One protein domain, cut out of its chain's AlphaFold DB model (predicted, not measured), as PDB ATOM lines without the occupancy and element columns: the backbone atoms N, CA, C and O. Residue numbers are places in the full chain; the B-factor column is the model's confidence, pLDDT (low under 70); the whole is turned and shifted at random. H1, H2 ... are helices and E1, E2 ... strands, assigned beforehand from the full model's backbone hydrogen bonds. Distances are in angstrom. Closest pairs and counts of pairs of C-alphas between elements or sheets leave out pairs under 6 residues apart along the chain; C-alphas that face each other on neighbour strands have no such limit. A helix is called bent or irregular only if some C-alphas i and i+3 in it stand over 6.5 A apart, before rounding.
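Overview. This is residues 135 to 333 of the 538 residues of an uncharacterized protein of Pedobacter cryoconitis (UniProt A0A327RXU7). Helix H6 is sandwiched between two small three-stranded sheets, with H5 also reaching both. On the opposite face of the sheet E1 E6 E5, H3 packs on the strands; the helical hairpin H1 and H2 lies beyond it at one end of the long axis, the sheet E2 E3 E4 is at the other end, and H7 folds back beside E5 to H1. The printed part has 199 residues, of mixed class, with seven named helices and six named strands, in the order H1 H2 H3 E1 H4 H5 E2 E3 E4 H6 E5 E6 H7; both sheets are antiparallel. It is compact, with a radius of gyration of the C-alphas of 18.4 A and spans of 54 by 44 by 30 A.

Arrangement. H1, residues 135 to 145, and H2, residues 158 to 169, form a hairpin: they touch, closest at the C-alphas of Ser 145 and Lys 161, 6.7 A, at a shallow tilt of 12 degrees, opposite ways. H2 touches H3, residues 176 to 182, with residues 160 to 164 alone, closest at the C-alphas of Glu 160 and Tyr 182, 6.0 A; these two also form a hairpin. E1, residues 186 to 190, E6, residues 310 to 317, and E5, residues 290 to 296, make a sheet in that order; N 189 and O 311 are 2.7 A apart, and N 293 and O 314 are 2.8 A apart, within hydrogen-bond range. H3 is on this sheet at a height of 8.6 A. H4, residues 191 to 194, only grazes it with residues 191 to 192. H5, residues 198 to 212, and H6, residues 268 to 285, are on its opposite face from H3, at heights of 9.0 A and 8.5 A. E2, residues 221 to 228, E3, residues 237 to 245, and E4, residues 250 to 258, form a twisted meander, each strand the antiparallel neighbour of the one before; N 223 and O 243 are 2.9 A apart, and N 242 and O 253 are 2.8 A apart, within hydrogen-bond range. H6 lies over E3 and E4 at a height of 9.0 A; the closest C-alphas of H6 and E4 are those of Cys 278 and Tyr 253, 5.9 A apart. H7, residues 318 to 332, touches H1 with residues 323 to 326 alone, closest at the C-alphas of Val 323 and Leu 143, 6.9 A. Every O i to N i+4 pair is within hydrogen-bond range in H1, H2, H5 and H6; 6 of 11 are in H7 and 0 of 3 in H3, where 3 of 4 O i to N i+3 pairs are, and H4 is too short for an O i to N i+4 pair.

Along the chain. H1 begins at C-alpha 135, (88.499, -2.087, 87.092). H6, E3 and E4 each measure 26.2 A from first to last C-alpha, E2 23.8 A. H7, 22.8 A long, is irregular, with C-alphas 319 and 322 7.7 A apart, and ends at C-alpha 332, (71.413, -1.907, 90.283).

Size, cuts and confidence. The two C-alphas farthest apart are those of Glu 162 and Asp 234, 57.0 A. The printed part has no cut; the links H1 to H2 and E5 to E6 are long. The pLDDT is under 70 at residues 149 to 152, 229 to 237, 255 to 266 and 325 to 333.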
ATOM      1  N   GLU A 135      88.738  -2.009  88.529       91.75
ATOM      2  CA  GLU A 135      88.499  -2.087  87.092       91.75
ATOM      3  C   GLU A 135      87.342  -1.174  86.676       91.75
ATOM      4  O   GLU A 135      87.501  -0.380  85.751       91.75
ATOM      5  N   GLU A 136      86.220  -1.220  87.402       89.56
ATOM      6  CA  GLU A 136      85.048  -0.374  87.143       89.56
ATOM      7  C   GLU A 136      85.347   1.111  87.400       89.56
ATOM      8  O   GLU A 136      84.975   1.977  86.607       89.56
ATOM      9  N   GLN A 137      86.094   1.426  88.464       92.06
ATOM     10  CA  GLN A 137      86.525   2.794  88.758       92.06
ATOM     11  C   GLN A 137      87.425   3.362  87.650       92.06
ATOM     12  O   GLN A 137      87.254   4.513  87.245       92.06
ATOM     13  N   LEU A 138      88.377   2.569  87.145       92.94
ATOM     14  CA  LEU A 138      89.253   2.978  86.043       92.94
ATOM     15  C   LEU A 138      88.480   3.119  84.726       92.94
ATOM     16  O   LEU A 138      88.698   4.090  84.003       92.94
ATOM     17  N   ALA A 139      87.554   2.202  84.433       89.75
ATOM     18  CA  ALA A 139      86.690   2.287  83.257       89.75
ATOM     19  C   ALA A 139      85.826   3.557  83.282       89.75
ATOM     20  O   ALA A 139      85.698   4.251  82.271       89.75
ATOM     21  N   PHE A 140      85.293   3.918  84.449       89.44
ATOM     22  CA  PHE A 140      84.537   5.155  84.596       89.44
ATOM     23  C   PHE A 140      85.421   6.403  84.480       89.44
ATOM     24  O   PHE A 140      85.039   7.375  83.829       89.44
ATOM     25  N   ALA A 141      86.633   6.379  85.039       91.75
ATOM     26  CA  ALA A 141      87.589   7.474  84.883       91.75
ATOM     27  C   ALA A 141      87.973   7.714  83.410       91.75
ATOM     28  O   ALA A 141      88.102   8.865  82.990       91.75
ATOM     29  N   GLU A 142      88.108   6.649  82.612       90.25
ATOM     30  CA  GLU A 142      88.274   6.757  81.159       90.25
ATOM     31  C   GLU A 142      87.075   7.458  80.508       90.25
ATOM     32  O   GLU A 142      87.266   8.411  79.750       90.25
ATOM     33  N   LEU A 143      85.849   7.059  80.867       88.56
ATOM     34  CA  LEU A 143      84.618   7.647  80.335       88.56
ATOM     35  C   LEU A 143      84.514   9.156  80.606       88.56
ATOM     36  O   LEU A 143      84.129   9.910  79.716       88.56
ATOM     37  N   LEU A 144      84.902   9.619  81.798       89.69
ATOM     38  CA  LEU A 144      84.903  11.051  82.140       89.69
ATOM     39  C   LEU A 144      85.869  11.876  81.272       89.69
ATOM     40  O   LEU A 144      85.651  13.072  81.063       89.69
ATOM     41  N   SER A 145      86.939  11.242  80.785       88.94
ATOM     42  CA  SER A 145      87.959  11.861  79.932       88.94
ATOM     43  C   SER A 145      87.703  11.693  78.432       88.94
ATOM     44  O   SER A 145      88.438  12.258  77.622       88.94
ATOM     45  N   ALA A 146      86.686  10.916  78.050       83.88
ATOM     46  CA  ALA A 146      86.398  10.617  76.657       83.88
ATOM     47  C   ALA A 146      85.838  11.846  75.921       83.88
ATOM     48  O   ALA A 146      84.986  12.576  76.430       83.88
ATOM     49  N   GLU A 147      86.305  12.065  74.692       81.31
ATOM     50  CA  GLU A 147      85.654  12.990  73.762       81.31
ATOM     51  C   GLU A 147      84.468  12.312  73.094       81.31
ATOM     52  O   GLU A 147      84.551  11.152  72.680       81.31
ATOM     53  N   SER A 148      83.370  13.050  72.935       72.38
ATOM     54  CA  SER A 148      82.330  12.627  72.005       72.38
ATOM     55  C   SER A 148      82.845  12.718  70.561       72.38
ATOM     56  O   SER A 148      83.808  13.447  70.291       72.38
ATOM     57  N   PRO A 149      82.173  12.065  69.594       66.19
ATOM     58  CA  PRO A 149      82.507  12.176  68.170       66.19
ATOM     59  C   PRO A 149      82.586  13.618  67.640       66.19
ATOM     60  O   PRO A 149      83.242  13.866  66.633       66.19
ATOM     61  N   ASN A 150      81.948  14.571  68.327       62.81
ATOM     62  CA  ASN A 150      81.910  15.983  67.954       62.81
ATOM     63  C   ASN A 150      82.984  16.829  68.673       62.81
ATOM     64  O   ASN A 150      82.966  18.055  68.576       62.81
ATOM     65  N   GLY A 151      83.898  16.206  69.430       61.81
ATOM     66  CA  GLY A 151      84.961  16.879  70.193       61.81
ATOM     67  C   GLY A 151      84.488  17.610  71.459       61.81
ATOM     68  O   GLY A 151      85.301  18.105  72.235       61.81
ATOM     69  N   SER A 152      83.179  17.677  71.707       64.56
ATOM     70  CA  SER A 152      82.572  18.118  72.967       64.56
ATOM     71  C   SER A 152      82.468  16.948  73.954       64.56
ATOM     72  O   SER A 152      82.375  15.800  73.541       64.56
ATOM     73  N   GLY A 153      82.457  17.199  75.265       70.00
ATOM     74  CA  GLY A 153      82.013  16.189  76.242       70.00
ATOM     75  C   GLY A 153      83.046  15.698  77.257       70.00
ATOM     76  O   GLY A 153      82.632  15.056  78.217       70.00
ATOM     77  N   ARG A 154      84.335  16.050  77.154       85.25
ATOM     78  CA  ARG A 154      85.265  15.782  78.269       85.25
ATOM     79  C   ARG A 154      84.788  16.504  79.528       85.25
ATOM     80  O   ARG A 154      84.565  17.715  79.497       85.25
ATOM     81  N   LEU A 155      84.655  15.773  80.631       89.50
ATOM     82  CA  LEU A 155      84.327  16.338  81.944       89.50
ATOM     83  C   LEU A 155      85.577  16.612  82.776       89.50
ATOM     84  O   LEU A 155      85.549  17.493  83.637       89.50
ATOM     85  N   ILE A 156      86.667  15.908  82.475       92.56
ATOM     86  CA  ILE A 156      87.982  16.104  83.079       92.56
ATOM     87  C   ILE A 156      89.051  16.290  81.996       92.56
ATOM     88  O   ILE A 156      88.959  15.711  80.911       92.56
ATOM     89  N   ASN A 157      90.060  17.107  82.285       90.69
ATOM     90  CA  ASN A 157      91.249  17.268  81.450       90.69
ATOM     91  C   ASN A 157      92.318  16.201  81.766       90.69
ATOM     92  O   ASN A 157      92.167  15.403  82.691       90.69
ATOM     93  N   ASP A 158      93.418  16.194  81.011       91.06
ATOM     94  CA  ASP A 158      94.463  15.170  81.146       91.06
ATOM     95  C   ASP A 158      95.146  15.192  82.530       91.06
ATOM     96  O   ASP A 158      95.410  14.136  83.103       91.06
ATOM     97  N   GLN A 159      95.354  16.374  83.124       93.81
ATOM     98  CA  GLN A 159      95.933  16.497  84.471       93.81
ATOM     99  C   GLN A 159      94.975  15.969  85.549       93.81
ATOM    100  O   GLN A 159      95.387  15.283  86.487       93.81
ATOM    101  N   GLU A 160      93.683  16.276  85.422       95.06
ATOM    102  CA  GLU A 160      92.627  15.771  86.303       95.06
ATOM    103  C   GLU A 160      92.484  14.252  86.173       95.06
ATOM    104  O   GLU A 160      92.343  13.569  87.188       95.06
ATOM    105  N   LYS A 161      92.601  13.715  84.951       95.00
ATOM    106  CA  LYS A 161      92.619  12.275  84.676       95.00
ATOM    107  C   LYS A 161      93.798  11.587  85.356       95.00
ATOM    108  O   LYS A 161      93.589  10.620  86.082       95.00
ATOM    109  N   GLU A 162      95.022  12.075  85.173       95.38
ATOM    110  CA  GLU A 162      96.212  11.487  85.806       95.38
ATOM    111  C   GLU A 162      96.081  11.449  87.331       95.38
ATOM    112  O   GLU A 162      96.350  10.423  87.969       95.38
ATOM    113  N   LYS A 163      95.595  12.549  87.918       96.69
ATOM    114  CA  LYS A 163      95.329  12.634  89.353       96.69
ATOM    115  C   LYS A 163      94.249  11.643  89.792       96.69
ATOM    116  O   LYS A 163      94.448  10.947  90.785       96.69
ATOM    117  N   LEU A 164      93.139  11.552  89.060       96.69
ATOM    118  CA  LEU A 164      92.052  10.611  89.337       96.69
ATOM    119  C   LEU A 164      92.551   9.160  89.293       96.69
ATOM    120  O   LEU A 164      92.260   8.385  90.196       96.69
ATOM    121  N   PHE A 165      93.371   8.801  88.306       96.69
ATOM    122  CA  PHE A 165      93.945   7.457  88.182       96.69
ATOM    123  C   PHE A 165      94.854   7.102  89.360       96.69
ATOM    124  O   PHE A 165      94.818   5.973  89.858       96.69
ATOM    125  N   LEU A 166      95.674   8.051  89.816       96.81
ATOM    126  CA  LEU A 166      96.503   7.875  91.005       96.81
ATOM    127  C   LEU A 166      95.642   7.706  92.265       96.81
ATOM    128  O   LEU A 166      95.878   6.798  93.063       96.81
ATOM    129  N   ASP A 167      94.630   8.554  92.430       97.75
ATOM    130  CA  ASP A 167      93.734   8.535  93.586       97.75
ATOM    131  C   ASP A 167      92.863   7.254  93.614       97.75
ATOM    132  O   ASP A 167      92.614   6.707  94.689       97.75
ATOM    133  N   ILE A 168      92.502   6.686  92.454       96.12
ATOM    134  CA  ILE A 168      91.866   5.360  92.337       96.12
ATOM    135  C   ILE A 168      92.826   4.251  92.789       96.12
ATOM    136  O   ILE A 168      92.493   3.458  93.669       96.12
ATOM    137  N   LYS A 169      94.051   4.210  92.247       95.19
ATOM    138  CA  LYS A 169      95.046   3.167  92.575       95.19
ATOM    139  C   LYS A 169      95.485   3.188  94.038       95.19
ATOM    140  O   LYS A 169      95.888   2.160  94.573       95.19
ATOM    141  N   THR A 170      95.421   4.353  94.678       95.25
ATOM    142  CA  THR A 170      95.732   4.524  96.104       95.25
ATOM    143  C   THR A 170      94.515   4.326  97.015       95.25
ATOM    144  O   THR A 170      94.648   4.442  98.232       95.25
ATOM    145  N   GLY A 171      93.341   3.994  96.461       90.44
ATOM    146  CA  GLY A 171      92.123   3.706  97.225       90.44
ATOM    147  C   GLY A 171      91.518   4.930  97.914       90.44
ATOM    148  O   GLY A 171      90.886   4.803  98.962       90.44
ATOM    149  N   LYS A 172      91.745   6.130  97.370       94.06
ATOM    150  CA  LYS A 172      91.274   7.389  97.960       94.06
ATOM    151  C   LYS A 172      89.791   7.649  97.693       94.06
ATOM    152  O   LYS A 172      89.141   8.285  98.523       94.06
ATOM    153  N   LEU A 173      89.267   7.180  96.559       91.12
ATOM    154  CA  LEU A 173      87.846   7.289  96.227       91.12
ATOM    155  C   LEU A 173      87.046   6.307  97.087       91.12
ATOM    156  O   LEU A 173      87.348   5.117  97.146       91.12
ATOM    157  N   LYS A 174      86.024   6.819  97.768       86.50
ATOM    158  CA  LYS A 174      85.164   6.064  98.685       86.50
ATOM    159  C   LYS A 174      83.773   5.826  98.110       86.50
ATOM    160  O   LYS A 174      83.113   4.879  98.531       86.50
ATOM    161  N   THR A 175      83.310   6.701  97.216       86.06
ATOM    162  CA  THR A 175      81.963   6.670  96.637       86.06
ATOM    163  C   THR A 175      81.945   7.170  95.192       86.06
ATOM    164  O   THR A 175      82.834   7.907  94.765       86.06
ATOM    165  N   ASN A 176      80.878   6.848  94.456       82.06
ATOM    166  CA  ASN A 176      80.663   7.304  93.076       82.06
ATOM    167  C   ASN A 176      80.629   8.835  92.963       82.06
ATOM    168  O   ASN A 176      81.022   9.394  91.943       82.06
ATOM    169  N   LEU A 177      80.198   9.527  94.020       87.19
ATOM    170  CA  LEU A 177      80.161  10.986  94.042       87.19
ATOM    171  C   LEU A 177      81.565  11.623  93.997       87.19
ATOM    172  O   LEU A 177      81.713  12.727  93.475       87.19
ATOM    173  N   ASP A 178      82.600  10.927  94.484       90.69
ATOM    174  CA  ASP A 178      83.966  11.465  94.572       90.69
ATOM    175  C   ASP A 178      84.572  11.746  93.189       90.69
ATOM    176  O   ASP A 178      85.368  12.676  93.040       90.69
ATOM    177  N   PHE A 179      84.153  11.010  92.157       91.44
ATOM    178  CA  PHE A 179      84.561  11.239  90.768       91.44
ATOM    179  C   PHE A 179      84.220  12.648  90.276       91.44
ATOM    180  O   PHE A 179      85.008  13.286  89.576       91.44
ATOM    181  N   PHE A 180      83.070  13.178  90.690       91.06
ATOM    182  CA  PHE A 180      82.613  14.493  90.253       91.06
ATOM    183  C   PHE A 180      83.426  15.640  90.866       91.06
ATOM    184  O   PHE A 180      83.368  16.756  90.360       91.06
ATOM    185  N   SER A 181      84.245  15.382  91.894       92.12
ATOM    186  CA  SER A 181      85.173  16.383  92.451       92.12
ATOM    187  C   SER A 181      86.323  16.748  91.508       92.12
ATOM    188  O   SER A 181      86.942  17.797  91.676       92.12
ATOM    189  N   TYR A 182      86.580  15.913  90.496       94.06
ATOM    190  CA  TYR A 182      87.571  16.165  89.449       94.06
ATOM    191  C   TYR A 182      86.965  16.883  88.242       94.06
ATOM    192  O   TYR A 182      87.704  17.377  87.403       94.06
ATOM    193  N   CYS A 183      85.634  16.936  88.135       91.44
ATOM    194  CA  CYS A 183      84.947  17.498  86.979       91.44
ATOM    195  C   CYS A 183      84.868  19.026  87.072       91.44
ATOM    196  O   CYS A 183      84.249  19.573  87.987       91.44
ATOM    197  N   HIS A 184      85.404  19.729  86.070       86.62
ATOM    198  CA  HIS A 184      85.417  21.200  86.026       86.62
ATOM    199  C   HIS A 184      84.011  21.832  86.125       86.62
ATOM    200  O   HIS A 184      83.832  22.916  86.691       86.62
ATOM    201  N   GLY A 185      83.001  21.136  85.594       88.56
ATOM    202  CA  GLY A 185      81.597  21.539  85.583       88.56
ATOM    203  C   GLY A 185      80.799  21.162  86.832       88.56
ATOM    204  O   GLY A 185      79.575  21.211  86.766       88.56
ATOM    205  N   CYS A 186      81.434  20.760  87.936       92.88
ATOM    206  CA  CYS A 186      80.738  20.355  89.160       92.88
ATOM    207  C   CYS A 186      81.065  21.261  90.355       92.88
ATOM    208  O   CYS A 186      82.186  21.750  90.516       92.88
ATOM    209  N   ARG A 187      80.072  21.489  91.219       94.94
ATOM    210  CA  ARG A 187      80.198  22.233  92.481       94.94
ATOM    211  C   ARG A 187      79.493  21.493  93.601       94.94
ATOM    212  O   ARG A 187      78.388  20.999  93.409       94.94
ATOM    213  N   PHE A 188      80.123  21.442  94.767       93.56
ATOM    214  CA  PHE A 188      79.642  20.668  95.906       93.56
ATOM    215  C   PHE A 188      78.975  21.556  96.954       93.56
ATOM    216  O   PHE A 188      79.419  22.669  97.233       93.56
ATOM    217  N   ILE A 189      77.913  21.023  97.545       93.31
ATOM    218  CA  ILE A 189      77.134  21.616  98.621       93.31
ATOM    219  C   ILE A 189      77.053  20.589  99.742       93.31
ATOM    220  O   ILE A 189      76.643  19.452  99.528       93.31
ATOM    221  N   GLU A 190      77.410  21.012 100.946       91.50
ATOM    222  CA  GLU A 190      77.252  20.223 102.162       91.50
ATOM    223  C   GLU A 190      75.845  20.457 102.730       91.50
ATOM    224  O   GLU A 190      75.589  21.490 103.351       91.50
ATOM    225  N   LEU A 191      74.898  19.547 102.477       87.62
ATOM    226  CA  LEU A 191      73.482  19.753 102.810       87.62
ATOM    227  C   LEU A 191      73.238  19.865 104.321       87.62
ATOM    228  O   LEU A 191      72.358  20.626 104.737       87.62
ATOM    229  N   SER A 192      74.029  19.164 105.142       85.44
ATOM    230  CA  SER A 192      73.955  19.234 106.610       85.44
ATOM    231  C   SER A 192      74.118  20.663 107.149       85.44
ATOM    232  O   SER A 192      73.442  21.046 108.106       85.44
ATOM    233  N   ALA A 193      74.935  21.495 106.490       88.50
ATOM    234  CA  ALA A 193      75.200  22.874 106.896       88.50
ATOM    235  C   ALA A 193      73.978  23.801 106.756       88.50
ATOM    236  O   ALA A 193      73.924  24.860 107.391       88.50
ATOM    237  N   TYR A 194      72.990  23.396 105.950       87.25
ATOM    238  CA  TYR A 194      71.822  24.204 105.601       87.25
ATOM    239  C   TYR A 194      70.528  23.722 106.250       87.25
ATOM    240  O   TYR A 194      69.454  24.200 105.880       87.25
ATOM    241  N   LYS A 195      70.590  22.810 107.228       80.56
ATOM    242  CA  LYS A 195      69.403  22.378 107.971       80.56
ATOM    243  C   LYS A 195      68.702  23.603 108.582       80.56
ATOM    244  O   LYS A 195      69.273  24.299 109.416       80.56
ATOM    245  N   ASN A 196      67.482  23.890 108.121       80.19
ATOM    246  CA  ASN A 196      66.671  25.064 108.489       80.19
ATOM    247  C   ASN A 196      67.266  26.443 108.124       80.19
ATOM    248  O   ASN A 196      66.830  27.459 108.664       80.19
ATOM    249  N   LYS A 197      68.225  26.509 107.192       87.00
ATOM    250  CA  LYS A 197      68.842  27.760 106.710       87.00
ATOM    251  C   LYS A 197      68.578  27.976 105.219       87.00
ATOM    252  O   LYS A 197      69.500  28.044 104.408       87.00
ATOM    253  N   GLU A 198      67.300  28.065 104.855       87.06
ATOM    254  CA  GLU A 198      66.854  28.196 103.457       87.06
ATOM    255  C   GLU A 198      67.487  29.403 102.749       87.06
ATOM    256  O   GLU A 198      68.030  29.265 101.657       87.06
ATOM    257  N   GLN A 199      67.501  30.567 103.399       89.56
ATOM    258  CA  GLN A 199      68.038  31.802 102.818       89.56
ATOM    259  C   GLN A 199      69.551  31.741 102.562       89.56
ATOM    260  O   GLN A 199      70.033  32.253 101.551       89.56
ATOM    261  N   ASP A 200      70.305  31.083 103.444       91.81
ATOM    262  CA  ASP A 200      71.746  30.899 103.250       91.81
ATOM    263  C   ASP A 200      72.019  29.929 102.094       91.81
ATOM    264  O   ASP A 200      72.933  30.159 101.299       91.81
ATOM    265  N   LEU A 201      71.192  28.885 101.952       92.94
ATOM    266  CA  LEU A 201      71.281  27.975 100.814       92.94
ATOM    267  C   LEU A 201      70.988  28.705  99.501       92.94
ATOM    268  O   LEU A 201      71.753  28.550  98.555       92.94
ATOM    269  N   LEU A 202      69.934  29.524  99.441       93.38
ATOM    270  CA  LEU A 202      69.581  30.294  98.244       93.38
ATOM    271  C   LEU A 202      70.724  31.216  97.800       93.38
ATOM    272  O   LEU A 202      71.091  31.210  96.626       93.38
ATOM    273  N   LYS A 203      71.358  31.935  98.734       94.38
ATOM    274  CA  LYS A 203      72.536  32.772  98.439       94.38
ATOM    275  C   LYS A 203      73.706  31.955  97.895       94.38
ATOM    276  O   LYS A 203      74.353  32.367  96.933       94.38
ATOM    277  N   ASN A 204      73.981  30.795  98.493       95.38
ATOM    278  CA  ASN A 204      75.044  29.917  98.012       95.38
ATOM    279  C   ASN A 204      74.723  29.340  96.620       95.38
ATOM    280  O   ASN A 204      75.603  29.257  95.766       95.38
ATOM    281  N   LEU A 205      73.457  28.998  96.362       95.56
ATOM    282  CA  LEU A 205      73.002  28.527  95.055       95.56
ATOM    283  C   LEU A 205      73.154  29.597  93.979       95.56
ATOM    284  O   LEU A 205      73.638  29.265  92.906       95.56
ATOM    285  N   VAL A 206      72.831  30.865  94.251       95.56
ATOM    286  CA  VAL A 206      73.077  31.965  93.297       95.56
ATOM    287  C   VAL A 206      74.544  31.985  92.861       95.56
ATOM    288  O   VAL A 206      74.830  32.044  91.666       95.56
ATOM    289  N   LYS A 207      75.479  31.874  93.812       94.94
ATOM    290  CA  LYS A 207      76.915  31.823  93.511       94.94
ATOM    291  C   LYS A 207      77.267  30.611  92.643       94.94
ATOM    292  O   LYS A 207      77.852  30.777  91.578       94.94
ATOM    293  N   ILE A 208      76.889  29.409  93.080       95.62
ATOM    294  CA  ILE A 208      77.213  28.156  92.382       95.62
ATOM    295  C   ILE A 208      76.623  28.129  90.970       95.62
ATOM    296  O   ILE A 208      77.304  27.749  90.023       95.62
ATOM    297  N   LEU A 209      75.365  28.533  90.818       95.88
ATOM    298  CA  LEU A 209      74.680  28.526  89.532       95.88
ATOM    299  C   LEU A 209      75.330  29.519  88.567       95.88
ATOM    300  O   LEU A 209      75.620  29.140  87.439       95.88
ATOM    301  N   ASN A 210      75.647  30.741  89.007       94.50
ATOM    302  CA  ASN A 210      76.351  31.712  88.164       94.50
ATOM    303  C   ASN A 210      77.729  31.215  87.702       94.50
ATOM    304  O   ASN A 210      78.112  31.472  86.566       94.50
ATOM    305  N   GLU A 211      78.455  30.456  88.532       93.56
ATOM    306  CA  GLU A 211      79.718  29.824  88.118       93.56
ATOM    307  C   GLU A 211      79.524  28.736  87.044       93.56
ATOM    308  O   GLU A 211      80.440  28.466  86.270       93.56
ATOM    309  N   LEU A 212      78.354  28.094  86.995       93.44
ATOM    310  CA  LEU A 212      78.062  26.984  86.080       93.44
ATOM    311  C   LEU A 212      77.336  27.411  84.789       93.44
ATOM    312  O   LEU A 212      77.358  26.657  83.816       93.44
ATOM    313  N   ILE A 213      76.712  28.594  84.764       91.44
ATOM    314  CA  ILE A 213      75.835  29.078  83.677       91.44
ATOM    315  C   ILE A 213      76.601  29.737  82.498       91.44
ATOM    316  O   ILE A 213      75.987  30.130  81.509       91.44
ATOM    317  N   ASP A 214      77.938  29.762  82.517       77.38
ATOM    318  CA  ASP A 214      78.818  30.077  81.363       77.38
ATOM    319  C   ASP A 214      78.297  31.224  80.462       77.38
ATOM    320  O   ASP A 214      77.984  31.047  79.275       77.38
ATOM    321  N   ASP A 215      78.077  32.379  81.097       78.56
ATOM    322  CA  ASP A 215      77.587  33.633  80.511       78.56
ATOM    323  C   ASP A 215      76.242  33.553  79.754       78.56
ATOM    324  O   ASP A 215      75.925  34.421  78.939       78.56
ATOM    325  N   ALA A 216      75.407  32.533  79.986       83.25
ATOM    326  CA  ALA A 216      74.050  32.493  79.423       83.25
ATOM    327  C   ALA A 216      73.170  33.610  79.972       83.25
ATOM    328  O   ALA A 216      72.485  34.293  79.217       83.25
ATOM    329  N   PHE A 217      73.209  33.776  81.285       90.62
ATOM    330  CA  PHE A 217      72.534  34.818  82.036       90.62
ATOM    331  C   PHE A 217      73.155  34.873  83.431       90.62
ATOM    332  O   PHE A 217      73.808  33.927  83.870       90.62
ATOM    333  N   SER A 218      72.920  35.972  84.139       92.62
ATOM    334  CA  SER A 218      73.304  36.100  85.542       92.62
ATOM    335  C   SER A 218      72.059  36.082  86.412       92.62
ATOM    336  O   SER A 218      71.088  36.781  86.135       92.62
ATOM    337  N   ILE A 219      72.092  35.281  87.469       94.88
ATOM    338  CA  ILE A 219      71.083  35.268  88.519       94.88
ATOM    339  C   ILE A 219      71.488  36.310  89.559       94.88
ATOM    340  O   ILE A 219      72.572  36.223  90.137       94.88
ATOM    341  N   ILE A 220      70.617  37.284  89.803       95.19
ATOM    342  CA  ILE A 220      70.783  38.281  90.864       95.19
ATOM    343  C   ILE A 220      70.274  37.708  92.183       95.19
ATOM    344  O   ILE A 220      70.947  37.796  93.208       95.19
ATOM    345  N   GLU A 221      69.089  37.100  92.149       95.69
ATOM    346  CA  GLU A 221      68.410  36.619  93.344       95.69
ATOM    347  C   GLU A 221      67.544  35.397  93.029       95.69
ATOM    348  O   GLU A 221      66.970  35.274  91.944       95.69
ATOM    349  N   ILE A 222      67.431  34.501  94.011       93.44
ATOM    350  CA  ILE A 222      66.435  33.433  94.025       93.44
ATOM    351  C   ILE A 222      65.582  33.643  95.272       93.44
ATOM    352  O   ILE A 222      66.114  33.684  96.380       93.44
ATOM    353  N   THR A 223      64.269  33.761  95.095       90.88
ATOM    354  CA  THR A 223      63.300  33.888  96.193       90.88
ATOM    355  C   THR A 223      62.239  32.812  96.092       90.88
ATOM    356  O   THR A 223      61.954  32.298  95.009       90.88
ATOM    357  N   THR A 224      61.668  32.442  97.233       87.06
ATOM    358  CA  THR A 224      60.722  31.335  97.328       87.06
ATOM    359  C   THR A 224      59.602  31.672  98.294       87.06
ATOM    360  O   THR A 224      59.808  32.344  99.305       87.06
ATOM    361  N   TYR A 225      58.395  31.212  97.986       85.19
ATOM    362  CA  TYR A 225      57.267  31.271  98.911       85.19
ATOM    363  C   TYR A 225      56.406  30.018  98.784       85.19
ATOM    364  O   TYR A 225      56.527  29.251  97.826       85.19
ATOM    365  N   LYS A 226      55.584  29.774  99.804       81.44
ATOM    366  CA  LYS A 226      54.705  28.607  99.900       81.44
ATOM    367  C   LYS A 226      53.266  29.076 100.045       81.44
ATOM    368  O   LYS A 226      53.008  30.012 100.797       81.44
ATOM    369  N   GLU A 227      52.352  28.397  99.371       79.38
ATOM    370  CA  GLU A 227      50.917  28.663  99.425       79.38
ATOM    371  C   GLU A 227      50.109  27.359  99.449       79.38
ATOM    372  O   GLU A 227      50.630  26.276  99.164       79.38
ATOM    373  N   ASP A 228      48.841  27.451  99.843       74.38
ATOM    374  CA  ASP A 228      47.921  26.313  99.823       74.38
ATOM    375  C   ASP A 228      47.513  25.995  98.384       74.38
ATOM    376  O   ASP A 228      47.004  26.862  97.671       74.38
ATOM    377  N   PHE A 229      47.693  24.742  97.962       65.81
ATOM    378  CA  PHE A 229      47.303  24.317  96.624       65.81
ATOM    379  C   PHE A 229      45.871  23.775  96.621       65.81
ATOM    380  O   PHE A 229      45.613  22.671  97.100       65.81
ATOM    381  N   LYS A 230      44.938  24.526  96.027       57.06
ATOM    382  CA  LYS A 230      43.517  24.149  95.880       57.06
ATOM    383  C   LYS A 230      43.264  23.211  94.684       57.06
ATOM    384  O   LYS A 230      42.365  23.456  93.885       57.06
ATOM    385  N   GLY A 231      44.082  22.173  94.518       54.41
ATOM    386  CA  GLY A 231      43.913  21.149  93.476       54.41
ATOM    387  C   GLY A 231      43.577  19.773  94.053       54.41
ATOM    388  O   GLY A 231      43.929  19.474  95.192       54.41
ATOM    389  N   ALA A 232      42.888  18.945  93.257       40.41
ATOM    390  CA  ALA A 232      42.179  17.725  93.663       40.41
ATOM    391  C   ALA A 232      42.957  16.764  94.597       40.41
ATOM    392  O   ALA A 232      43.682  15.876  94.147       40.41
ATOM    393  N   ARG A 233      42.749  16.955  95.908       48.69
ATOM    394  CA  ARG A 233      42.697  16.032  97.066       48.69
ATOM    395  C   ARG A 233      42.824  16.925  98.315       48.69
ATOM    396  O   ARG A 233      43.895  17.472  98.571       48.69
ATOM    397  N   ASP A 234      41.710  17.112  99.016       49.91
ATOM    398  CA  ASP A 234      41.420  18.219  99.946       49.91
ATOM    399  C   ASP A 234      42.053  18.137 101.351       49.91
ATOM    400  O   ASP A 234      41.397  18.461 102.339       49.91
ATOM    401  N   ASP A 235      43.328  17.760 101.506       53.38
ATOM    402  CA  ASP A 235      43.852  17.646 102.879       53.38
ATOM    403  C   ASP A 235      45.320  18.019 103.122       53.38
ATOM    404  O   ASP A 235      45.644  18.342 104.263       53.38
ATOM    405  N   CYS A 236      46.235  18.011 102.141       53.25
ATOM    406  CA  CYS A 236      47.667  18.227 102.455       53.25
ATOM    407  C   CYS A 236      48.534  18.833 101.331       53.25
ATOM    408  O   CYS A 236      49.760  18.737 101.407       53.25
ATOM    409  N   ASN A 237      47.959  19.398 100.266       62.22
ATOM    410  CA  ASN A 237      48.759  19.893  99.137       62.22
ATOM    411  C   ASN A 237      49.236  21.329  99.376       62.22
ATOM    412  O   ASN A 237      48.434  22.256  99.496       62.22
ATOM    413  N   LYS A 238      50.553  21.525  99.384       70.88
ATOM    414  CA  LYS A 238      51.183  22.842  99.325       70.88
ATOM    415  C   LYS A 238      51.787  23.053  97.945       70.88
ATOM    416  O   LYS A 238      52.265  22.114  97.308       70.88
ATOM    417  N   GLN A 239      51.803  24.298  97.505       74.31
ATOM    418  CA  GLN A 239      52.532  24.744  96.329       74.31
ATOM    419  C   GLN A 239      53.717  25.585  96.791       74.31
ATOM    420  O   GLN A 239      53.602  26.412  97.696       74.31
ATOM    421  N   ARG A 240      54.883  25.346  96.199       78.00
ATOM    422  CA  ARG A 240      56.055  26.201  96.333       78.00
ATOM    423  C   ARG A 240      56.267  26.924  95.022       78.00
ATOM    424  O   ARG A 240      56.306  26.286  93.974       78.00
ATOM    425  N   THR A 241      56.490  28.223  95.113       81.75
ATOM    426  CA  THR A 241      56.886  29.039  93.973       81.75
ATOM    427  C   THR A 241      58.342  29.428  94.132       81.75
ATOM    428  O   THR A 241      58.732  29.978  95.162       81.75
ATOM    429  N   VAL A 242      59.148  29.120  93.120       84.75
ATOM    430  CA  VAL A 242      60.534  29.564  92.973       84.75
ATOM    431  C   VAL A 242      60.556  30.712  91.979       84.75
ATOM    432  O   VAL A 242      60.053  30.572  90.868       84.75
ATOM    433  N   ILE A 243      61.147  31.836  92.369       88.69
ATOM    434  CA  ILE A 243      61.351  33.001  91.513       88.69
ATOM    435  C   ILE A 243      62.854  33.212  91.335       88.69
ATOM    436  O   ILE A 243      63.563  33.433  92.315       88.69
ATOM    437  N   ILE A 244      63.325  33.191  90.089       91.19
ATOM    438  CA  ILE A 244      64.704  33.518  89.708       91.19
ATOM    439  C   ILE A 244      64.705  34.879  89.012       91.19
ATOM    440  O   ILE A 244      64.079  35.045  87.963       91.19
ATOM    441  N   ASP A 245      65.398  35.854  89.595       91.12
ATOM    442  CA  ASP A 245      65.565  37.191  89.025       91.12
ATOM    443  C   ASP A 245      66.915  37.310  88.309       91.12
ATOM    444  O   ASP A 245      67.969  37.055  88.894       91.12
ATOM    445  N   THR A 246      66.879  37.715  87.041       89.31
ATOM    446  CA  THR A 246      68.069  37.978  86.213       89.31
ATOM    447  C   THR A 246      68.388  39.468  86.060       89.31
ATOM    448  O   THR A 246      69.283  39.841  85.305       89.31
ATOM    449  N   GLY A 247      67.614  40.348  86.701       85.69
ATOM    450  CA  GLY A 247      67.633  41.801  86.514       85.69
ATOM    451  C   GLY A 247      66.813  42.267  85.315       85.69
ATOM    452  O   GLY A 247      66.115  43.273  85.400       85.69
ATOM    453  N   ASN A 248      66.843  41.509  84.217       77.56
ATOM    454  CA  ASN A 248      66.053  41.797  83.018       77.56
ATOM    455  C   ASN A 248      64.654  41.174  83.079       77.56
ATOM    456  O   ASN A 248      63.688  41.738  82.565       77.56
ATOM    457  N   ARG A 249      64.543  39.982  83.677       79.88
ATOM    458  CA  ARG A 249      63.294  39.221  83.773       79.88
ATOM    459  C   ARG A 249      63.266  38.369  85.037       79.88
ATOM    460  O   ARG A 249      64.281  37.790  85.426       79.88
ATOM    461  N   LYS A 250      62.069  38.242  85.615       82.44
ATOM    462  CA  LYS A 250      61.752  37.268  86.663       82.44
ATOM    463  C   LYS A 250      61.142  36.017  86.041       82.44
ATOM    464  O   LYS A 250      60.156  36.108  85.309       82.44
ATOM    465  N   HIS A 251      61.733  34.870  86.340       81.69
ATOM    466  CA  HIS A 251      61.265  33.552  85.929       81.69
ATOM    467  C   HIS A 251      60.631  32.859  87.127       81.69
ATOM    468  O   HIS A 251      61.169  32.942  88.229       81.69
ATOM    469  N   GLN A 252      59.484  32.214  86.928       80.88
ATOM    470  CA  GLN A 252      58.725  31.584  88.004       80.88
ATOM    471  C   GLN A 252      58.508  30.107  87.707       80.88
ATOM    472  O   GLN A 252      58.215  29.734  86.573       80.88
ATOM    473  N   TYR A 253      58.633  29.280  88.737       73.38
ATOM    474  CA  TYR A 253      58.382  27.848  88.676       73.38
ATOM    475  C   TYR A 253      57.564  27.409  89.882       73.38
ATOM    476  O   TYR A 253      57.837  27.840  91.002       73.38
ATOM    477  N   HIS A 254      56.598  26.525  89.653       72.19
ATOM    478  CA  HIS A 254      55.715  26.018  90.693       72.19
ATOM    479  C   HIS A 254      55.930  24.516  90.888       72.19
ATOM    480  O   HIS A 254      55.891  23.747  89.927       72.19
ATOM    481  N   SER A 255      56.119  24.085  92.135       66.94
ATOM    482  CA  SER A 255      56.148  22.672  92.515       66.94
ATOM    483  C   SER A 255      55.069  22.372  93.554       66.94
ATOM    484  O   SER A 255      54.910  23.088  94.542       66.94
ATOM    485  N   ILE A 256      54.301  21.304  93.328       65.00
ATOM    486  CA  ILE A 256      53.299  20.814  94.283       65.00
ATOM    487  C   ILE A 256      53.958  19.748  95.154       65.00
ATOM    488  O   ILE A 256      54.623  18.842  94.648       65.00
ATOM    489  N   PHE A 257      53.763  19.834  96.467       62.84
ATOM    490  CA  PHE A 257      54.259  18.855  97.425       62.84
ATOM    491  C   PHE A 257      53.216  18.548  98.504       62.84
ATOM    492  O   PHE A 257      52.377  19.380  98.843       62.84
ATOM    493  N   PHE A 258      53.275  17.331  99.046       58.12
ATOM    494  CA  PHE A 258      52.371  16.874 100.100       58.12
ATOM    495  C   PHE A 258      52.991  17.119 101.475       58.12
ATOM    496  O   PHE A 258      54.045  16.564 101.793       58.12
ATOM    497  N   GLU A 259      52.308  17.890 102.311       59.56
ATOM    498  CA  GLU A 259      52.673  18.126 103.703       59.56
ATOM    499  C   GLU A 259      51.874  17.166 104.603       59.56
ATOM    500  O   GLU A 259      50.875  17.543 105.200       59.56
ATOM    501  N   LYS A 260      52.263  15.880 104.656       50.81
ATOM    502  CA  LYS A 260      51.736  14.940 105.670       50.81
ATOM    503  C   LYS A 260      52.673  14.838 106.875       50.81
ATOM    504  O   LYS A 260      53.893  14.755 106.727       50.81
ATOM    505  N   GLU A 261      52.054  14.850 108.053       41.94
ATOM    506  CA  GLU A 261      52.612  14.790 109.410       41.94
ATOM    507  C   GLU A 261      53.776  13.780 109.518       41.94
ATOM    508  O   GLU A 261      53.642  12.622 109.133       41.94
ATOM    509  N   SER A 262      54.932  14.245 110.015       39.59
ATOM    510  CA  SER A 262      56.308  13.680 109.973       39.59
ATOM    511  C   SER A 262      57.221  14.132 108.817       39.59
ATOM    512  O   SER A 262      58.438  14.043 108.959       39.59
ATOM    513  N   ARG A 263      56.693  14.715 107.726       43.06
ATOM    514  CA  ARG A 263      57.483  15.352 106.640       43.06
ATOM    515  C   ARG A 263      57.451  16.888 106.664       43.06
ATOM    516  O   ARG A 263      57.583  17.533 105.630       43.06
ATOM    517  N   THR A 264      57.299  17.478 107.845       42.62
ATOM    518  CA  THR A 264      57.337  18.937 108.066       42.62
ATOM    519  C   THR A 264      58.738  19.546 107.916       42.62
ATOM    520  O   THR A 264      58.886  20.766 107.941       42.62
ATOM    521  N   GLU A 265      59.783  18.732 107.751       53.22
ATOM    522  CA  GLU A 265      61.156  19.223 107.701       53.22
ATOM    523  C   GLU A 265      61.534  19.631 106.271       53.22
ATOM    524  O   GLU A 265      61.523  18.833 105.330       53.22
ATOM    525  N   TYR A 266      61.856  20.915 106.111       61.97
ATOM    526  CA  TYR A 266      62.558  21.456 104.954       61.97
ATOM    527  C   TYR A 266      63.642  20.470 104.485       61.97
ATOM    528  O   TYR A 266      64.594  20.203 105.213       61.97
ATOM    529  N   ASN A 267      63.479  19.915 103.277       74.38
ATOM    530  CA  ASN A 267      64.451  19.025 102.650       74.38
ATOM    531  C   ASN A 267      65.280  19.829 101.629       74.38
ATOM    532  O   ASN A 267      64.774  20.110 100.534       74.38
ATOM    533  N   PRO A 268      66.540  20.190 101.954       78.50
ATOM    534  CA  PRO A 268      67.403  20.976 101.074       78.50
ATOM    535  C   PRO A 268      67.577  20.346  99.687       78.50
ATOM    536  O   PRO A 268      67.603  21.050  98.685       78.50
ATOM    537  N   LYS A 269      67.648  19.012  99.612       79.94
ATOM    538  CA  LYS A 269      67.875  18.273  98.366       79.94
ATOM    539  C   LYS A 269      66.717  18.447  97.386       79.94
ATOM    540  O   LYS A 269      66.934  18.826  96.240       79.94
ATOM    541  N   MET A 270      65.485  18.210  97.844       76.19
ATOM    542  CA  MET A 270      64.283  18.412  97.019       76.19
ATOM    543  C   MET A 270      64.167  19.860  96.554       76.19
ATOM    544  O   MET A 270      63.807  20.124  95.411       76.19
ATOM    545  N   PHE A 271      64.535  20.790  97.430       80.25
ATOM    546  CA  PHE A 271      64.492  22.204  97.118       80.25
ATOM    547  C   PHE A 271      65.477  22.617  96.019       80.25
ATOM    548  O   PHE A 271      65.111  23.363  95.114       80.25
ATOM    549  N   ILE A 272      66.706  22.092  96.056       87.06
ATOM    550  CA  ILE A 272      67.698  22.336  95.004       87.06
ATOM    551  C   ILE A 272      67.193  21.805  93.656       87.06
ATOM    552  O   ILE A 272      67.343  22.491  92.648       87.06
ATOM    553  N   TYR A 273      66.545  20.635  93.617       82.25
ATOM    554  CA  TYR A 273      65.994  20.098  92.367       82.25
ATOM    555  C   TYR A 273      64.929  21.000  91.735       82.25
ATOM    556  O   TYR A 273      64.942  21.171  90.517       82.25
ATOM    557  N   ASP A 274      64.045  21.609  92.528       77.69
ATOM    558  CA  ASP A 274      63.050  22.558  92.011       77.69
ATOM    559  C   ASP A 274      63.720  23.785  91.369       77.69
ATOM    560  O   ASP A 274      63.322  24.230  90.291       77.69
ATOM    561  N   ILE A 275      64.792  24.291  91.983       88.19
ATOM    562  CA  ILE A 275      65.576  25.409  91.441       88.19
ATOM    563  C   ILE A 275      66.280  24.995  90.143       88.19
ATOM    564  O   ILE A 275      66.204  25.718  89.149       88.19
ATOM    565  N   LEU A 276      66.920  23.822  90.113       88.44
ATOM    566  CA  LEU A 276      67.606  23.317  88.919       88.44
ATOM    567  C   LEU A 276      66.652  23.139  87.732       88.44
ATOM    568  O   LEU A 276      67.046  23.416  86.602       88.44
ATOM    569  N   ARG A 277      65.393  22.743  87.963       80.00
ATOM    570  CA  ARG A 277      64.369  22.683  86.902       80.00
ATOM    571  C   ARG A 277      64.115  24.051  86.276       80.00
ATOM    572  O   ARG A 277      64.120  24.162  85.052       80.00
ATOM    573  N   CYS A 278      63.956  25.088  87.099       83.00
ATOM    574  CA  CYS A 278      63.764  26.457  86.620       83.00
ATOM    575  C   CYS A 278      64.996  26.965  85.848       83.00
ATOM    576  O   CYS A 278      64.868  27.485  84.742       83.00
ATOM    577  N   VAL A 279      66.204  26.726  86.367       89.56
ATOM    578  CA  VAL A 279      67.453  27.106  85.685       89.56
ATOM    579  C   VAL A 279      67.619  26.372  84.354       89.56
ATOM    580  O   VAL A 279      68.007  26.983  83.365       89.56
ATOM    581  N   ASN A 280      67.301  25.079  84.290       85.69
ATOM    582  CA  ASN A 280      67.387  24.300  83.054       85.69
ATOM    583  C   ASN A 280      66.393  24.751  81.986       85.69
ATOM    584  O   ASN A 280      66.731  24.721  80.804       85.69
ATOM    585  N   GLN A 281      65.201  25.188  82.397       78.00
ATOM    586  CA  GLN A 281      64.251  25.842  81.505       78.00
ATOM    587  C   GLN A 281      64.870  27.108  80.905       78.00
ATOM    588  O   GLN A 281      64.917  27.252  79.687       78.00
ATOM    589  N   MET A 282      65.448  27.968  81.747       86.06
ATOM    590  CA  MET A 282      66.124  29.181  81.286       86.06
ATOM    591  C   MET A 282      67.303  28.860  80.357       86.06
ATOM    592  O   MET A 282      67.434  29.456  79.296       86.06
ATOM    593  N   LEU A 283      68.150  27.882  80.692       87.50
ATOM    594  CA  LEU A 283      69.247  27.439  79.821       87.50
ATOM    595  C   LEU A 283      68.743  26.966  78.451       87.50
ATOM    596  O   LEU A 283      69.395  27.236  77.440       87.50
ATOM    597  N   ALA A 284      67.584  26.302  78.402       81.81
ATOM    598  CA  ALA A 284      66.933  25.936  77.150       81.81
ATOM    599  C   ALA A 284      66.476  27.175  76.361       81.81
ATOM    600  O   ALA A 284      66.683  27.227  75.152       81.81
ATOM    601  N   ASP A 285      65.923  28.186  77.032       78.31
ATOM    602  CA  ASP A 285      65.490  29.443  76.402       78.31
ATOM    603  C   ASP A 285      66.659  30.224  75.784       78.31
ATOM    604  O   ASP A 285      66.519  30.826  74.721       78.31
ATOM    605  N   TYR A 286      67.832  30.165  76.418       84.56
ATOM    606  CA  TYR A 286      69.082  30.733  75.902       84.56
ATOM    607  C   TYR A 286      69.832  29.789  74.940       84.56
ATOM    608  O   TYR A 286      71.001  30.030  74.636       84.56
ATOM    609  N   ASN A 287      69.186  28.718  74.456       81.44
ATOM    610  CA  ASN A 287      69.738  27.732  73.517       81.44
ATOM    611  C   ASN A 287      71.092  27.146  73.947       81.44
ATOM    612  O   ASN A 287      71.959  26.854  73.120       81.44
ATOM    613  N   ARG A 288      71.305  26.974  75.254       85.12
ATOM    614  CA  ARG A 288      72.518  26.326  75.750       85.12
ATOM    615  C   ARG A 288      72.439  24.825  75.483       85.12
ATOM    616  O   ARG A 288      71.391  24.208  75.651       85.12
ATOM    617  N   ASN A 289      73.559  24.233  75.082       81.50
ATOM    618  CA  ASN A 289      73.688  22.805  74.758       81.50
ATOM    619  C   ASN A 289      74.029  21.930  75.979       81.50
ATOM    620  O   ASN A 289      74.473  20.795  75.835       81.50
ATOM    621  N   TYR A 290      73.870  22.476  77.183       85.62
ATOM    622  CA  TYR A 290      74.130  21.788  78.438       85.62
ATOM    623  C   TYR A 290      72.996  22.035  79.431       85.62
ATOM    624  O   TYR A 290      72.268  23.029  79.339       85.62
ATOM    625  N   ARG A 291      72.864  21.146  80.410       86.94
ATOM    626  CA  ARG A 291      71.934  21.245  81.535       86.94
ATOM    627  C   ARG A 291      72.676  21.023  82.844       86.94
ATOM    628  O   ARG A 291      73.754  20.430  82.878       86.94
ATOM    629  N   LEU A 292      72.102  21.534  83.921       90.19
ATOM    630  CA  LEU A 292      72.568  21.302  85.278       90.19
ATOM    631  C   LEU A 292      71.759  20.163  85.898       90.19
ATOM    632  O   LEU A 292      70.544  20.103  85.744       90.19
ATOM    633  N   THR A 293      72.405  19.276  86.638       86.38
ATOM    634  CA  THR A 293      71.728  18.221  87.397       86.38
ATOM    635  C   THR A 293      72.313  18.104  88.794       86.38
ATOM    636  O   THR A 293      73.452  18.499  89.047       86.38
ATOM    637  N   GLY A 294      71.504  17.579  89.706       85.69
ATOM    638  CA  GLY A 294      71.907  17.266  91.067       85.69
ATOM    639  C   GLY A 294      72.360  15.817  91.177       85.69
ATOM    640  O   GLY A 294      71.662  14.916  90.723       85.69
ATOM    641  N   ILE A 295      73.509  15.593  91.804       83.38
ATOM    642  CA  ILE A 295      74.091  14.278  92.057       83.38
ATOM    643  C   ILE A 295      74.367  14.172  93.557       83.38
ATOM    644  O   ILE A 295      74.991  15.034  94.163       83.38
ATOM    645  N   SER A 296      73.897  13.103  94.183       81.00
ATOM    646  CA  SER A 296      74.121  12.809  95.607       81.00
ATOM    647  C   SER A 296      74.316  11.316  95.812       81.00
ATOM    648  O   SER A 296      73.717  10.529  95.079       81.00
ATOM    649  N   ASN A 297      75.025  10.877  96.843       76.38
ATOM    650  CA  ASN A 297      74.930   9.461  97.188       76.38
ATOM    651  C   ASN A 297      73.603   9.179  97.897       76.38
ATOM    652  O   ASN A 297      73.131   9.955  98.726       76.38
ATOM    653  N   ASN A 298      73.010   8.037  97.564       71.94
ATOM    654  CA  ASN A 298      71.875   7.470  98.292       71.94
ATOM    655  C   ASN A 298      72.314   6.252  99.125       71.94
ATOM    656  O   ASN A 298      71.473   5.470  99.554       71.94
ATOM    657  N   LEU A 299      73.627   6.104  99.333       76.44
ATOM    658  CA  LEU A 299      74.227   5.024 100.107       76.44
ATOM    659  C   LEU A 299      73.757   5.077 101.567       76.44
ATOM    660  O   LEU A 299      73.484   6.148 102.124       76.44
ATOM    661  N   HIS A 300      73.663   3.914 102.202       75.50
ATOM    662  CA  HIS A 300      73.249   3.825 103.592       75.50
ATOM    663  C   HIS A 300      74.318   4.408 104.536       75.50
ATOM    664  O   HIS A 300      75.464   3.953 104.563       75.50
ATOM    665  N   GLU A 301      73.938   5.378 105.376       75.12
ATOM    666  CA  GLU A 301      74.871   6.125 106.245       75.12
ATOM    667  C   GLU A 301      75.635   5.239 107.240       75.12
ATOM    668  O   GLU A 301      76.762   5.547 107.615       75.12
ATOM    669  N   GLN A 302      75.056   4.102 107.637       75.12
ATOM    670  CA  GLN A 302      75.743   3.133 108.504       75.12
ATOM    671  C   GLN A 302      76.940   2.455 107.815       75.12
ATOM    672  O   GLN A 302      77.907   2.097 108.482       75.12
ATOM    673  N   LEU A 303      76.893   2.278 106.491       76.69
ATOM    674  CA  LEU A 303      77.982   1.687 105.706       76.69
ATOM    675  C   LEU A 303      78.969   2.751 105.214       76.69
ATOM    676  O   LEU A 303      80.169   2.478 105.069       76.69
ATOM    677  N   PHE A 304      78.449   3.951 104.954       80.75
ATOM    678  CA  PHE A 304      79.164   5.092 104.403       80.75
ATOM    679  C   PHE A 304      78.779   6.343 105.193       80.75
ATOM    680  O   PHE A 304      77.817   7.034 104.850       80.75
ATOM    681  N   GLN A 305      79.521   6.615 106.268       78.19
ATOM    682  CA  GLN A 305      79.296   7.788 107.116       78.19
ATOM    683  C   GLN A 305      79.279   9.069 106.282       78.19
ATOM    684  O   GLN A 305      80.061   9.208 105.340       78.19
ATOM    685  N   ASP A 306      78.345   9.959 106.614       72.62
ATOM    686  CA  ASP A 306      78.107  11.245 105.952       72.62
ATOM    687  C   ASP A 306      77.797  11.163 104.448       72.62
ATOM    688  O   ASP A 306      77.708  12.189 103.781       72.62
ATOM    689  N   SER A 307      77.569   9.971 103.884       77.62
ATOM    690  CA  SER A 307      77.399   9.805 102.433       77.62
ATOM    691  C   SER A 307      76.235  10.598 101.841       77.62
ATOM    692  O   SER A 307      76.325  11.023 100.693       77.62
ATOM    693  N   LYS A 308      75.163  10.841 102.602       74.06
ATOM    694  CA  LYS A 308      73.987  11.583 102.122       74.06
ATOM    695  C   LYS A 308      74.142  13.101 102.190       74.06
ATOM    696  O   LYS A 308      73.285  13.808 101.659       74.06
ATOM    697  N   SER A 309      75.178  13.605 102.859       80.62
ATOM    698  CA  SER A 309      75.315  15.039 103.106       80.62
ATOM    699  C   SER A 309      75.915  15.818 101.927       80.62
ATOM    700  O   SER A 309      75.378  16.879 101.594       80.62
ATOM    701  N   PRO A 310      76.943  15.311 101.222       87.50
ATOM    702  CA  PRO A 310      77.433  15.957 100.016       87.50
ATOM    703  C   PRO A 310      76.427  15.870  98.860       87.50
ATOM    704  O   PRO A 310      75.882  14.809  98.538       87.50
ATOM    705  N   PHE A 311      76.234  16.997  98.184       89.44
ATOM    706  CA  PHE A 311      75.416  17.136  96.987       89.44
ATOM    707  C   PHE A 311      76.193  17.914  95.929       89.44
ATOM    708  O   PHE A 311      76.595  19.051  96.163       89.44
ATOM    709  N   ALA A 312      76.402  17.326  94.760       90.88
ATOM    710  CA  ALA A 312      77.036  17.985  93.632       90.88
ATOM    711  C   ALA A 312      75.979  18.553  92.676       90.88
ATOM    712  O   ALA A 312      75.047  17.857  92.279       90.88
ATOM    713  N   ILE A 313      76.139  19.810  92.275       93.38
ATOM    714  CA  ILE A 313      75.477  20.380  91.101       93.38
ATOM    715  C   ILE A 313      76.471  20.282  89.955       93.38
ATOM    716  O   ILE A 313      77.553  20.865  90.027       93.38
ATOM    717  N   CYS A 314      76.105  19.547  88.915       90.81
ATOM    718  CA  CYS A 314      76.979  19.249  87.794       90.81
ATOM    719  C   CYS A 314      76.367  19.701  86.473       90.81
ATOM    720  O   CYS A 314      75.179  19.515  86.222       90.81
ATOM    721  N   ARG A 315      77.211  20.275  85.621       89.94
ATOM    722  CA  ARG A 315      76.914  20.678  84.253       89.94
ATOM    723  C   ARG A 315      77.247  19.538  83.294       89.94
ATOM    724  O   ARG A 315      78.411  19.166  83.182       89.94
ATOM    725  N   PHE A 316      76.252  19.063  82.555       86.19
ATOM    726  CA  PHE A 316      76.407  18.031  81.530       86.19
ATOM    727  C   PHE A 316      75.852  18.489  80.195       86.19
ATOM    728  O   PHE A 316      74.867  19.223  80.141       86.19
ATOM    729  N   ARG A 317      76.471  18.024  79.117       83.31
ATOM    730  CA  ARG A 317      75.909  18.103  77.770       83.31
ATOM    731  C   ARG A 317      75.189  16.805  77.427       83.31
ATOM    732  O   ARG A 317      75.334  15.809  78.132       83.31
ATOM    733  N   GLU A 318      74.443  16.809  76.334       75.44
ATOM    734  CA  GLU A 318      73.713  15.623  75.875       75.44
ATOM    735  C   GLU A 318      74.663  14.476  75.527       75.44
ATOM    736  O   GLU A 318      74.385  13.313  75.802       75.44
ATOM    737  N   GLU A 319      75.858  14.802  75.038       77.25
ATOM    738  CA  GLU A 319      76.897  13.818  74.754       77.25
ATOM    739  C   GLU A 319      77.432  13.124  76.024       77.25
ATOM    740  O   GLU A 319      78.145  12.127  75.926       77.25
ATOM    741  N   ASN A 320      77.081  13.613  77.222       79.25
ATOM    742  CA  ASN A 320      77.457  13.016  78.501       79.25
ATOM    743  C   ASN A 320      76.434  12.012  79.057       79.25
ATOM    744  O   ASN A 320      76.611  11.563  80.189       79.25
ATOM    745  N   ASN A 321      75.401  11.623  78.301       72.62
ATOM    746  CA  ASN A 321      74.376  10.682  78.779       72.62
ATOM    747  C   ASN A 321      74.966   9.373  79.342       72.62
ATOM    748  O   ASN A 321      74.564   8.937  80.414       72.62
ATOM    749  N   ASN A 322      76.015   8.820  78.726       71.31
ATOM    750  CA  ASN A 322      76.661   7.591  79.214       71.31
ATOM    751  C   ASN A 322      77.263   7.734  80.631       71.31
ATOM    752  O   ASN A 322      77.364   6.760  81.374       71.31
ATOM    753  N   VAL A 323      77.679   8.946  81.027       77.19
ATOM    754  CA  VAL A 323      78.188   9.228  82.386       77.19
ATOM    755  C   VAL A 323      77.049   9.166  83.400       77.19
ATOM    756  O   VAL A 323      77.225   8.702  84.528       77.19
ATOM    757  N   LEU A 324      75.869   9.623  82.986       70.00
ATOM    758  CA  LEU A 324      74.657   9.568  83.786       70.00
ATOM    759  C   LEU A 324      74.142   8.135  83.931       70.00
ATOM    760  O   LEU A 324      73.706   7.793  85.023       70.00
ATOM    761  N   ASP A 325      74.283   7.291  82.907       65.94
ATOM    762  CA  ASP A 325      73.948   5.862  82.982       65.94
ATOM    763  C   ASP A 325      74.802   5.124  84.024       65.94
ATOM    764  O   ASP A 325      74.288   4.302  84.784       65.94
ATOM    765  N   PHE A 326      76.101   5.440  84.117       65.75
ATOM    766  CA  PHE A 326      76.966   4.897  85.172       65.75
ATOM    767  C   PHE A 326      76.502   5.340  86.564       65.75
ATOM    768  O   PHE A 326      76.432   4.542  87.495       65.75
ATOM    769  N   TYR A 327      76.138   6.613  86.721       63.41
ATOM    770  CA  TYR A 327      75.573   7.093  87.979       63.41
ATOM    771  C   TYR A 327      74.208   6.443  88.282       63.41
ATOM    772  O   TYR A 327      73.917   6.121  89.438       63.41
ATOM    773  N   ASP A 328      73.409   6.147  87.252       60.88
ATOM    774  CA  ASP A 328      72.166   5.384  87.377       60.88
ATOM    775  C   ASP A 328      72.387   3.925  87.777       60.88
ATOM    776  O   ASP A 328      71.454   3.277  88.250       60.88
ATOM    777  N   MET A 329      73.616   3.393  87.693       55.47
ATOM    778  CA  MET A 329      73.934   2.060  88.222       55.47
ATOM    779  C   MET A 329      73.666   1.950  89.725       55.47
ATOM    780  O   MET A 329      73.536   0.832  90.216       55.47
ATOM    781  N   HIS A 330      73.483   3.063  90.447       55.72
ATOM    782  CA  HIS A 330      72.896   3.060  91.793       55.72
ATOM    783  C   HIS A 330      71.581   2.263  91.855       55.72
ATOM    784  O   HIS A 330      71.345   1.564  92.837       55.72
ATOM    785  N   GLN A 331      70.767   2.279  90.792       55.69
ATOM    786  CA  GLN A 331      69.550   1.466  90.686       55.69
ATOM    787  C   GLN A 331      69.817  -0.045  90.680       55.69
ATOM    788  O   GLN A 331      68.914  -0.821  90.982       55.69
ATOM    789  N   ARG A 332      71.034  -0.485  90.329       54.28
ATOM    790  CA  ARG A 332      71.413  -1.907  90.283       54.28
ATOM    791  C   ARG A 332      71.838  -2.463  91.641       54.28
ATOM    792  O   ARG A 332      71.919  -3.678  91.772       54.28
ATOM    793  N   PHE A 333      72.139  -1.612  92.625       56.34
ATOM    794  CA  PHE A 333      72.645  -2.058  93.931       56.34
ATOM    795  C   PHE A 333      71.939  -1.451  95.152       56.34
ATOM    796  O   PHE A 333      72.187  -1.903  96.268       56.34
TER     797      PHE A 333